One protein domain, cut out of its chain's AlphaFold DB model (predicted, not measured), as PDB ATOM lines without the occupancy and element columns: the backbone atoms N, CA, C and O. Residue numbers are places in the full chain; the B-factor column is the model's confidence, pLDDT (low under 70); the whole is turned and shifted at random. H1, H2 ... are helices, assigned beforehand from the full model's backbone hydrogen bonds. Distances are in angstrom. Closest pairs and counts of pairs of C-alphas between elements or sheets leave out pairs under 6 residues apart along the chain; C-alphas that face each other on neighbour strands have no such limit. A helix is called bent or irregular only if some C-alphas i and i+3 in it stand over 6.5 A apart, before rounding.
ATOM      1  N   MET A 235      -3.758 -37.587 -16.356       82.06
ATOM      2  CA  MET A 235      -2.795 -37.377 -15.275       82.06
ATOM      3  C   MET A 235      -1.547 -36.651 -15.794       82.06
ATOM      4  O   MET A 235      -0.971 -35.805 -15.122       82.06
ATOM      5  N   GLU A 236      -1.191 -36.929 -17.040       86.81
ATOM      6  CA  GLU A 236      -0.166 -36.289 -17.847       86.81
ATOM      7  C   GLU A 236      -0.330 -34.766 -17.906       86.81
ATOM      8  O   GLU A 236       0.601 -34.014 -17.605       86.81
ATOM      9  N   THR A 237      -1.525 -34.299 -18.270       88.62
ATOM     10  CA  THR A 237      -1.851 -32.871 -18.359       88.62
ATOM     11  C   THR A 237      -1.836 -32.229 -16.981       88.62
ATOM     12  O   THR A 237      -1.259 -31.159 -16.791       88.62
ATOM     13  N   ILE A 238      -2.427 -32.913 -16.001       84.88
ATOM     14  CA  ILE A 238      -2.468 -32.478 -14.604       84.88
ATOM     15  C   ILE A 238      -1.050 -32.280 -14.057       84.88
ATOM     16  O   ILE A 238      -0.776 -31.260 -13.425       84.88
ATOM     17  N   ASN A 239      -0.129 -33.202 -14.340       86.19
ATOM     18  CA  ASN A 239       1.266 -33.108 -13.913       86.19
ATOM     19  C   ASN A 239       1.962 -31.877 -14.500       86.19
ATOM     20  O   ASN A 239       2.612 -31.133 -13.767       86.19
ATOM     21  N   VAL A 240       1.782 -31.614 -15.796       89.38
ATOM     22  CA  VAL A 240       2.331 -30.419 -16.455       89.38
ATOM     23  C   VAL A 240       1.780 -29.130 -15.832       89.38
ATOM     24  O   VAL A 240       2.542 -28.205 -15.536       89.38
ATOM     25  N   LEU A 241       0.469 -29.074 -15.580       88.88
ATOM     26  CA  LEU A 241      -0.174 -27.928 -14.932       88.88
ATOM     27  C   LEU A 241       0.332 -27.723 -13.496       88.88
ATOM     28  O   LEU A 241       0.599 -26.586 -13.102       88.88
ATOM     29  N   ASN A 242       0.520 -28.805 -12.736       83.75
ATOM     30  CA  ASN A 242       1.088 -28.776 -11.386       83.75
ATOM     31  C   ASN A 242       2.518 -28.244 -11.376       83.75
ATOM     32  O   ASN A 242       2.847 -27.401 -10.542       83.75
ATOM     33  N   ILE A 243       3.350 -28.687 -12.322       85.50
ATOM     34  CA  ILE A 243       4.723 -28.199 -12.471       85.50
ATOM     35  C   ILE A 243       4.709 -26.692 -12.740       85.50
ATOM     36  O   ILE A 243       5.340 -25.939 -12.000       85.50
ATOM     37  N   HIS A 244       3.933 -26.227 -13.725       87.06
ATOM     38  CA  HIS A 244       3.814 -24.794 -14.018       87.06
ATOM     39  C   HIS A 244       3.305 -23.991 -12.809       87.06
ATOM     40  O   HIS A 244       3.850 -22.933 -12.487       87.06
ATOM     41  N   ALA A 245       2.284 -24.488 -12.107       82.25
ATOM     42  CA  ALA A 245       1.743 -23.827 -10.926       82.25
ATOM     43  C   ALA A 245       2.757 -23.766  -9.773       82.25
ATOM     44  O   ALA A 245       2.868 -22.729  -9.121       82.25
ATOM     45  N   GLY A 246       3.522 -24.839  -9.552       77.56
ATOM     46  CA  GLY A 246       4.615 -24.882  -8.581       77.56
ATOM     47  C   GLY A 246       5.693 -23.846  -8.894       77.56
ATOM     48  O   GLY A 246       6.047 -23.055  -8.025       77.56
ATOM     49  N   ILE A 247       6.116 -23.764 -10.156       80.38
ATOM     50  CA  ILE A 247       7.088 -22.767 -10.629       80.38
ATOM     51  C   ILE A 247       6.574 -21.338 -10.419       80.38
ATOM     52  O   ILE A 247       7.318 -20.460 -10.002       80.38
ATOM     53  N   LYS A 248       5.294 -21.072 -10.700       79.81
ATOM     54  CA  LYS A 248       4.701 -19.745 -10.463       79.81
ATOM     55  C   LYS A 248       4.569 -19.409  -8.977       79.81
ATOM     56  O   LYS A 248       4.568 -18.227  -8.630       79.81
ATOM     57  N   ALA A 249       4.392 -20.417  -8.123       69.94
ATOM     58  CA  ALA A 249       4.294 -20.243  -6.679       69.94
ATOM     59  C   ALA A 249       5.667 -19.982  -6.043       69.94
ATOM     60  O   ALA A 249       5.759 -19.168  -5.119       69.94
ATOM     61  N   ASP A 250       6.722 -20.617  -6.557       74.69
ATOM     62  CA  ASP A 250       8.092 -20.372  -6.126       74.69
ATOM     63  C   ASP A 250       8.631 -19.059  -6.718       74.69
ATOM     64  O   ASP A 250       9.117 -18.977  -7.843       74.69
ATOM     65  N   GLN A 251       8.542 -17.984  -5.935       65.44
ATOM     66  CA  GLN A 251       9.059 -16.668  -6.327       65.44
ATOM     67  C   GLN A 251      10.598 -16.585  -6.305       65.44
ATOM     68  O   GLN A 251      11.150 -15.545  -6.676       65.44
ATOM     69  N   GLY A 252      11.285 -17.620  -5.808       64.94
ATOM     70  CA  GLY A 252      12.736 -17.660  -5.630       64.94
ATOM     71  C   GLY A 252      13.497 -18.268  -6.807       64.94
ATOM     72  O   GLY A 252      14.643 -17.876  -7.038       64.94
ATOM     73  N   GLU A 253      12.875 -19.167  -7.568       64.88
ATOM     74  CA  GLU A 253      13.511 -19.857  -8.693       64.88
ATOM     75  C   GLU A 253      13.115 -19.225 -10.035       64.88
ATOM     76  O   GLU A 253      11.969 -19.288 -10.482       64.88
ATOM     77  N   SER A 254      14.080 -18.608 -10.731       67.19
ATOM     78  CA  SER A 254      13.864 -18.246 -12.134       67.19
ATOM     79  C   SER A 254      14.005 -19.498 -12.997       67.19
ATOM     80  O   SER A 254      15.113 -19.944 -13.291       67.19
ATOM     81  N   MET A 255      12.869 -20.061 -13.396       74.12
ATOM     82  CA  MET A 255      12.801 -21.183 -14.330       74.12
ATOM     83  C   MET A 255      13.411 -20.828 -15.693       74.12
ATOM     84  O   MET A 255      13.367 -19.674 -16.132       74.12
ATOM     85  N   ASN A 256      13.915 -21.844 -16.395       85.00
ATOM     86  CA  ASN A 256      14.386 -21.729 -17.772       85.00
ATOM     87  C   ASN A 256      13.296 -21.106 -18.683       85.00
ATOM     88  O   ASN A 256      12.206 -21.675 -18.783       85.00
ATOM     89  N   PRO A 257      13.564 -19.988 -19.391       88.50
ATOM     90  CA  PRO A 257      12.597 -19.335 -20.281       88.50
ATOM     91  C   PRO A 257      11.992 -20.257 -21.347       88.50
ATOM     92  O   PRO A 257      10.849 -20.059 -21.758       88.50
ATOM     93  N   ARG A 258      12.734 -21.291 -21.765       91.06
ATOM     94  CA  ARG A 258      12.271 -22.294 -22.729       91.06
ATOM     95  C   ARG A 258      11.054 -23.069 -22.223       91.06
ATOM     96  O   ARG A 258      10.190 -23.395 -23.028       91.06
ATOM     97  N   PHE A 259      10.965 -23.315 -20.913       91.31
ATOM     98  CA  PHE A 259       9.798 -23.957 -20.310       91.31
ATOM     99  C   PHE A 259       8.525 -23.166 -20.601       91.31
ATOM    100  O   PHE A 259       7.550 -23.740 -21.070       91.31
ATOM    101  N   TYR A 260       8.546 -21.851 -20.361       90.75
ATOM    102  CA  TYR A 260       7.375 -21.003 -20.574       90.75
ATOM    103  C   TYR A 260       6.967 -20.963 -22.045       90.75
ATOM    104  O   TYR A 260       5.785 -21.072 -22.325       90.75
ATOM    105  N   GLY A 261       7.928 -20.906 -22.973       93.62
ATOM    106  CA  GLY A 261       7.623 -20.985 -24.405       93.62
ATOM    107  C   GLY A 261       6.921 -22.292 -24.790       93.62
ATOM    108  O   GLY A 261       5.874 -22.259 -25.422       93.62
ATOM    109  N   LEU A 262       7.449 -23.437 -24.346       95.06
ATOM    110  CA  LEU A 262       6.843 -24.748 -24.621       95.06
ATOM    111  C   LEU A 262       5.482 -24.923 -23.932       95.06
ATOM    112  O   LEU A 262       4.573 -25.528 -24.496       95.06
ATOM    113  N   PHE A 263       5.341 -24.400 -22.713       94.12
ATOM    114  CA  PHE A 263       4.080 -24.414 -21.981       94.12
ATOM    115  C   PHE A 263       3.025 -23.545 -22.672       94.12
ATOM    116  O   PHE A 263       1.901 -24.000 -22.861       94.12
ATOM    117  N   ASP A 264       3.387 -22.337 -23.103       94.56
ATOM    118  CA  ASP A 264       2.496 -21.442 -23.843       94.56
ATOM    119  C   ASP A 264       2.093 -22.064 -25.187       94.56
ATOM    120  O   ASP A 264       0.912 -22.055 -25.532       94.56
ATOM    121  N   ASP A 265       3.029 -22.673 -25.922       96.25
ATOM    122  CA  ASP A 265       2.737 -23.401 -27.165       96.25
ATOM    123  C   ASP A 265       1.724 -24.533 -26.931       96.25
ATOM    124  O   ASP A 265       0.769 -24.687 -27.699       96.25
ATOM    125  N   PHE A 266       1.894 -25.297 -25.846       95.75
ATOM    126  CA  PHE A 266       0.958 -26.346 -25.450       95.75
ATOM    127  C   PHE A 266      -0.428 -25.788 -25.104       95.75
ATOM    128  O   PHE A 266      -1.420 -26.255 -25.667       95.75
ATOM    129  N   ILE A 267      -0.516 -24.781 -24.228       93.88
ATOM    130  CA  ILE A 267      -1.797 -24.190 -23.811       93.88
ATOM    131  C   ILE A 267      -2.524 -23.567 -25.002       93.88
ATOM    132  O   ILE A 267      -3.714 -23.816 -25.172       93.88
ATOM    133  N   ASN A 268      -1.817 -22.840 -25.868       94.69
ATOM    134  CA  ASN A 268      -2.399 -22.233 -27.064       94.69
ATOM    135  C   ASN A 268      -2.914 -23.294 -28.042       94.69
ATOM    136  O   ASN A 268      -4.012 -23.161 -28.585       94.69
ATOM    137  N   ALA A 269      -2.145 -24.359 -28.290       94.25
ATOM    138  CA  ALA A 269      -2.607 -25.453 -29.139       94.25
ATOM    139  C   ALA A 269      -3.866 -26.101 -28.545       94.25
ATOM    140  O   ALA A 269      -4.831 -26.363 -29.266       94.25
ATOM    141  N   TRP A 270      -3.864 -26.339 -27.234       92.94
ATOM    142  CA  TRP A 270      -4.949 -27.021 -26.541       92.94
ATOM    143  C   TRP A 270      -6.226 -26.180 -26.466       92.94
ATOM    144  O   TRP A 270      -7.314 -26.699 -26.716       92.94
ATOM    145  N   GLU A 271      -6.096 -24.877 -26.224       91.00
ATOM    146  CA  GLU A 271      -7.190 -23.909 -26.285       91.00
ATOM    147  C   GLU A 271      -7.817 -23.857 -27.681       91.00
ATOM    148  O   GLU A 271      -9.038 -23.941 -27.814       91.00
ATOM    149  N   ASN A 272      -6.995 -23.817 -28.736       90.81
ATOM    150  CA  ASN A 272      -7.474 -23.851 -30.122       90.81
ATOM    151  C   ASN A 272      -8.206 -25.157 -30.469       90.81
ATOM    152  O   ASN A 272      -9.062 -25.169 -31.351       90.81
ATOM    153  N   PHE A 273      -7.897 -26.250 -29.766       90.31
ATOM    154  CA  PHE A 273      -8.606 -27.523 -29.876       90.31
ATOM    155  C   PHE A 273      -9.834 -27.617 -28.945       90.31
ATOM    156  O   PHE A 273     -10.452 -28.672 -28.818       90.31
ATOM    157  N   GLY A 274     -10.204 -26.521 -28.277       89.19
ATOM    158  CA  GLY A 274     -11.351 -26.467 -27.372       89.19
ATOM    159  C   GLY A 274     -11.141 -27.249 -26.078       89.19
ATOM    160  O   GLY A 274     -12.104 -27.771 -25.520       89.19
ATOM    161  N   TYR A 275      -9.890 -27.377 -25.625       88.12
ATOM    162  CA  TYR A 275      -9.506 -28.151 -24.442       88.12
ATOM    163  C   TYR A 275      -9.972 -29.615 -24.478       88.12
ATOM    164  O   TYR A 275     -10.183 -30.242 -23.436       88.12
ATOM    165  N   ALA A 276     -10.144 -30.181 -25.675       86.62
ATOM    166  CA  ALA A 276     -10.611 -31.548 -25.820       86.62
ATOM    167  C   ALA A 276      -9.603 -32.539 -25.218       86.62
ATOM    168  O   ALA A 276      -8.386 -32.387 -25.345       86.62
ATOM    169  N   ILE A 277     -10.126 -33.550 -24.524       84.88
ATOM    170  CA  ILE A 277      -9.324 -34.518 -23.768       84.88
ATOM    171  C   ILE A 277      -8.683 -35.581 -24.663       84.88
ATOM    172  O   ILE A 277      -7.657 -36.136 -24.314       84.88
ATOM    173  N   ASN A 278      -9.213 -35.854 -25.847       87.62
ATOM    174  CA  ASN A 278      -8.722 -36.922 -26.726       87.62
ATOM    175  C   ASN A 278      -7.408 -36.587 -27.467       87.62
ATOM    176  O   ASN A 278      -7.010 -37.313 -28.371       87.62
ATOM    177  N   TYR A 279      -6.710 -35.506 -27.103       88.12
ATOM    178  CA  TYR A 279      -5.485 -35.081 -27.784       88.12
ATOM    179  C   TYR A 279      -4.289 -36.034 -27.586       88.12
ATOM    180  O   TYR A 279      -3.331 -35.993 -28.358       88.12
ATOM    181  N   LEU A 280      -4.322 -36.891 -26.558       88.00
ATOM    182  CA  LEU A 280      -3.306 -37.923 -26.308       88.00
ATOM    183  C   LEU A 280      -3.601 -39.253 -27.018       88.00
ATOM    184  O   LEU A 280      -2.774 -40.159 -26.977       88.00
ATOM    185  N   GLU A 281      -4.750 -39.394 -27.684       86.69
ATOM    186  CA  GLU A 281      -5.084 -40.627 -28.395       86.69
ATOM    187  C   GLU A 281      -4.288 -40.727 -29.707       86.69
ATOM    188  O   GLU A 281      -4.455 -39.907 -30.610       86.69
ATOM    189  N   GLU A 282      -3.471 -41.777 -29.861       71.38
ATOM    190  CA  GLU A 282      -2.671 -42.041 -31.080       71.38
ATOM    191  C   GLU A 282      -3.511 -42.116 -32.368       71.38
ATOM    192  O   GLU A 282      -3.000 -41.947 -33.475       71.38
ATOM    193  N   SER A 283      -4.816 -42.365 -32.238       68.75
ATOM    194  CA  SER A 283      -5.742 -42.487 -33.367       68.75
ATOM    195  C   SER A 283      -6.325 -41.155 -33.858       68.75
ATOM    196  O   SER A 283      -7.057 -41.138 -34.854       68.75
ATOM    197  N   ALA A 284      -6.010 -40.036 -33.196       66.19
ATOM    198  CA  ALA A 284      -6.570 -38.738 -33.534       66.19
ATOM    199  C   ALA A 284      -6.020 -38.229 -34.882       66.19
ATOM    200  O   ALA A 284      -4.954 -37.627 -34.971       66.19
ATOM    201  N   LYS A 285      -6.782 -38.452 -35.961       73.31
ATOM    202  CA  LYS A 285      -6.490 -37.923 -37.311       73.31
ATOM    203  C   LYS A 285      -6.770 -36.422 -37.456       73.31
ATOM    204  O   LYS A 285      -6.560 -35.870 -38.534       73.31
ATOM    205  N   ASP A 286      -7.295 -35.779 -36.414       82.00
ATOM    206  CA  ASP A 286      -7.567 -34.345 -36.414       82.00
ATOM    207  C   ASP A 286      -6.245 -33.567 -36.391       82.00
ATOM    208  O   ASP A 286      -5.388 -33.787 -35.532       82.00
ATOM    209  N   SER A 287      -6.081 -32.639 -37.336       85.19
ATOM    210  CA  SER A 287      -4.905 -31.772 -37.413       85.19
ATOM    211  C   SER A 287      -4.691 -30.951 -36.140       85.19
ATOM    212  O   SER A 287      -3.549 -30.647 -35.801       85.19
ATOM    213  N   HIS A 288      -5.767 -30.604 -35.428       86.38
ATOM    214  CA  HIS A 288      -5.696 -29.866 -34.169       86.38
ATOM    215  C   HIS A 288      -5.223 -30.772 -33.033       86.38
ATOM    216  O   HIS A 288      -4.278 -30.409 -32.338       86.38
ATOM    217  N   ALA A 289      -5.781 -31.980 -32.901       88.56
ATOM    218  CA  ALA A 289      -5.325 -32.960 -31.913       88.56
ATOM    219  C   ALA A 289      -3.832 -33.282 -32.084       88.56
ATOM    220  O   ALA A 289      -3.084 -33.273 -31.110       88.56
ATOM    221  N   ALA A 290      -3.376 -33.468 -33.328       89.62
ATOM    222  CA  ALA A 290      -1.967 -33.697 -33.641       89.62
ATOM    223  C   ALA A 290      -1.066 -32.513 -33.235       89.62
ATOM    224  O   ALA A 290       0.059 -32.723 -32.779       89.62
ATOM    225  N   ALA A 291      -1.548 -31.273 -33.372       93.31
ATOM    226  CA  ALA A 291      -0.812 -30.086 -32.940       93.31
ATOM    227  C   ALA A 291      -0.666 -30.027 -31.410       93.31
ATOM    228  O   ALA A 291       0.440 -29.792 -30.922       93.31
ATOM    229  N   VAL A 292      -1.744 -30.302 -30.662       94.06
ATOM    230  CA  VAL A 292      -1.700 -30.374 -29.188       94.06
ATOM    231  C   VAL A 292      -0.784 -31.503 -28.727       94.06
ATOM    232  O   VAL A 292       0.065 -31.286 -27.868       94.06
ATOM    233  N   ASN A 293      -0.915 -32.688 -29.326       93.50
ATOM    234  CA  ASN A 293      -0.090 -33.856 -29.028       93.50
ATOM    235  C   ASN A 293       1.401 -33.545 -29.213       93.50
ATOM    236  O   ASN A 293       2.208 -33.765 -28.314       93.50
ATOM    237  N   LYS A 294       1.755 -32.939 -30.352       94.19
ATOM    238  CA  LYS A 294       3.126 -32.521 -30.650       94.19
ATOM    239  C   LYS A 294       3.660 -31.509 -29.631       94.19
ATOM    240  O   LYS A 294       4.799 -31.646 -29.193       94.19
ATOM    241  N   ALA A 295       2.864 -30.501 -29.271       95.88
ATOM    242  CA  ALA A 295       3.265 -29.496 -28.288       95.88
ATOM    243  C   ALA A 295       3.441 -30.109 -26.888       95.88
ATOM    244  O   ALA A 295       4.427 -29.825 -26.209       95.88
ATOM    245  N   TYR A 296       2.537 -31.011 -26.497       94.88
ATOM    246  CA  TYR A 296       2.624 -31.758 -25.246       94.88
ATOM    247  C   TYR A 296       3.913 -32.586 -25.166       94.88
ATOM    248  O   TYR A 296       4.644 -32.459 -24.188       94.88
ATOM    249  N   TRP A 297       4.239 -33.380 -26.191       94.38
ATOM    250  CA  TRP A 297       5.449 -34.209 -26.163       94.38
ATOM    251  C   TRP A 297       6.736 -33.388 -26.171       94.38
ATOM    252  O   TRP A 297       7.673 -33.748 -25.469       94.38
ATOM    253  N   ALA A 298       6.774 -32.258 -26.882       95.00
ATOM    254  CA  ALA A 298       7.922 -31.352 -26.833       95.00
ATOM    255  C   ALA A 298       8.145 -30.780 -25.419       95.00
ATOM    256  O   ALA A 298       9.281 -30.652 -24.959       95.00
ATOM    257  N   LEU A 299       7.058 -30.450 -24.717       94.31
ATOM    258  CA  LEU A 299       7.102 -30.014 -23.324       94.31
ATOM    259  C   LEU A 299       7.490 -31.159 -22.376       94.31
ATOM    260  O   LEU A 299       8.303 -30.953 -21.479       94.31
ATOM    261  N   HIS A 300       6.948 -32.359 -22.583       92.25
ATOM    262  CA  HIS A 300       7.254 -33.544 -21.782       92.25
ATOM    263  C   HIS A 300       8.727 -33.949 -21.901       92.25
ATOM    264  O   HIS A 300       9.406 -34.105 -20.892       92.25
ATOM    265  N   GLU A 301       9.252 -34.020 -23.126       93.06
ATOM    266  CA  GLU A 301      10.665 -34.297 -23.397       93.06
ATOM    267  C   GLU A 301      11.568 -33.268 -22.702       93.06
ATOM    268  O   GLU A 301      12.585 -33.609 -22.098       93.06
ATOM    269  N   PHE A 302      11.186 -31.987 -22.715       92.06
ATOM    270  CA  PHE A 302      11.919 -30.958 -21.978       92.06
ATOM    271  C   PHE A 302      11.920 -31.202 -20.456       92.06
ATOM    272  O   PHE A 302      12.936 -30.962 -19.799       92.06
ATOM    273  N   LEU A 303      10.815 -31.696 -19.891       89.94
ATOM    274  CA  LEU A 303      10.699 -32.012 -18.465       89.94
ATOM    275  C   LEU A 303      11.481 -33.271 -18.056       89.94
ATOM    276  O   LEU A 303      12.013 -33.314 -16.946       89.94
ATOM    277  N   GLU A 304      11.598 -34.272 -18.925       89.00
ATOM    278  CA  GLU A 304      12.369 -35.492 -18.638       89.00
ATOM    279  C   GLU A 304      13.880 -35.254 -18.623       89.00
ATOM    280  O   GLU A 304      14.605 -35.904 -17.875       89.00
ATOM    281  N   ASN A 305      14.365 -34.282 -19.394       85.94
ATOM    282  CA  ASN A 305      15.798 -34.045 -19.542       85.94
ATOM    283  C   ASN A 305      16.493 -33.453 -18.290       85.94
ATOM    284  O   ASN A 305      17.691 -33.204 -18.347       85.94
ATOM    285  N   GLU A 306      15.788 -33.215 -17.168       67.19
ATOM    286  CA  GLU A 306      16.254 -32.618 -15.884       67.19
ATOM    287  C   GLU A 306      17.030 -31.278 -15.966       67.19
ATOM    288  O   GLU A 306      17.245 -30.611 -14.950       67.19
ATOM    289  N   GLU A 307      17.406 -30.816 -17.160       65.69
ATOM    290  CA  GLU A 307      18.114 -29.560 -17.420       65.69
ATOM    291  C   GLU A 307      17.306 -28.337 -16.982       65.69
ATOM    292  O   GLU A 307      17.864 -27.272 -16.726       65.69
ATOM    293  N   TRP A 308      15.995 -28.489 -16.822       68.50
ATOM    294  CA  TRP A 308      15.102 -27.424 -16.391       68.50
ATOM    295  C   TRP A 308      15.238 -27.053 -14.908       68.50
ATOM    296  O   TRP A 308      14.911 -25.921 -14.557       68.50
ATOM    297  N   ARG A 309      15.750 -27.952 -14.049       65.25
ATOM    298  CA  ARG A 309      16.048 -27.651 -12.630       65.25
ATOM    299  C   ARG A 309      17.387 -26.948 -12.438       65.25
ATOM    300  O   ARG A 309      17.628 -26.340 -11.400       65.25
TER     301      ARG A 309
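Overview. This is residues 235 to 309 of the 326 residues of an uncharacterized protein of Tuber borchii (UniProt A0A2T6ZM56). Two long helices, H2 and H4, lie side by side and run opposite ways, while a third, H1, slants over one side of this pair and sits loosely near both. The short helix H3 packs on the first part of H4, at one end of the pair. The printed part has 75 residues, with four named helices in the order H1, H2, H3, H4 and no named strand; its class is all helix. It is compact, with a radius of gyration of the C-alphas of 12.8 A, yet elongated, spanning 42 by 22 by 20 A.

Arrangement. The longest helix, H4, residues 287 to 304, touches H2, residues 257 to 272, at a shallow tilt of 25 degrees, opposite ways. Their closest C-alphas, those of Phe 266 and Ala 295, are 4.8 A apart. H3, residues 277 to 280, touches H4 at residues 289 to 293 alone; the closest C-alphas, of Tyr 279 and Ala 289, are 4.6 A apart. H3 and H2 are only just apart, their closest C-alphas at 8.2 A. H1, residues 235 to 249, is close to H4 but not clearly touching, at a steep tilt of 59 degrees, the same way; the closest C-alphas, of Val 240 and His 300, are 7.9 A apart. H1 is also close to H2 but not clearly touching, at a steep tilt of 49 degrees, opposite ways, with the closest C-alphas, of His 244 and Phe 263, 8.0 A apart. H1 and H3 are apart. In H1, H2 and H4 every O i to N i+4 pair is within hydrogen-bond range; H3 is too short for such a pair.

Along the chain. H4 measures 25.8 A from first to last C-alpha, H2 22.8 A and H1 20.4 A. H3 is irregular, with C-alphas 277 and 280 7.4 A apart. H1 begins at C-alpha 235 (-2.795, -37.377, -15.275), and H4 ends at C-alpha 304 (12.369, -35.492, -18.638).

Size, cuts and confidence. The C-alphas farthest apart, of Gly 252 and Lys 285, are 42.2 A from each other. The printed part has no cut; the link H2 to H3 is tight, and the other two are short. The pLDDT is under 70 at residues 249, 251 to 254, 283 to 284 and 306 to 309.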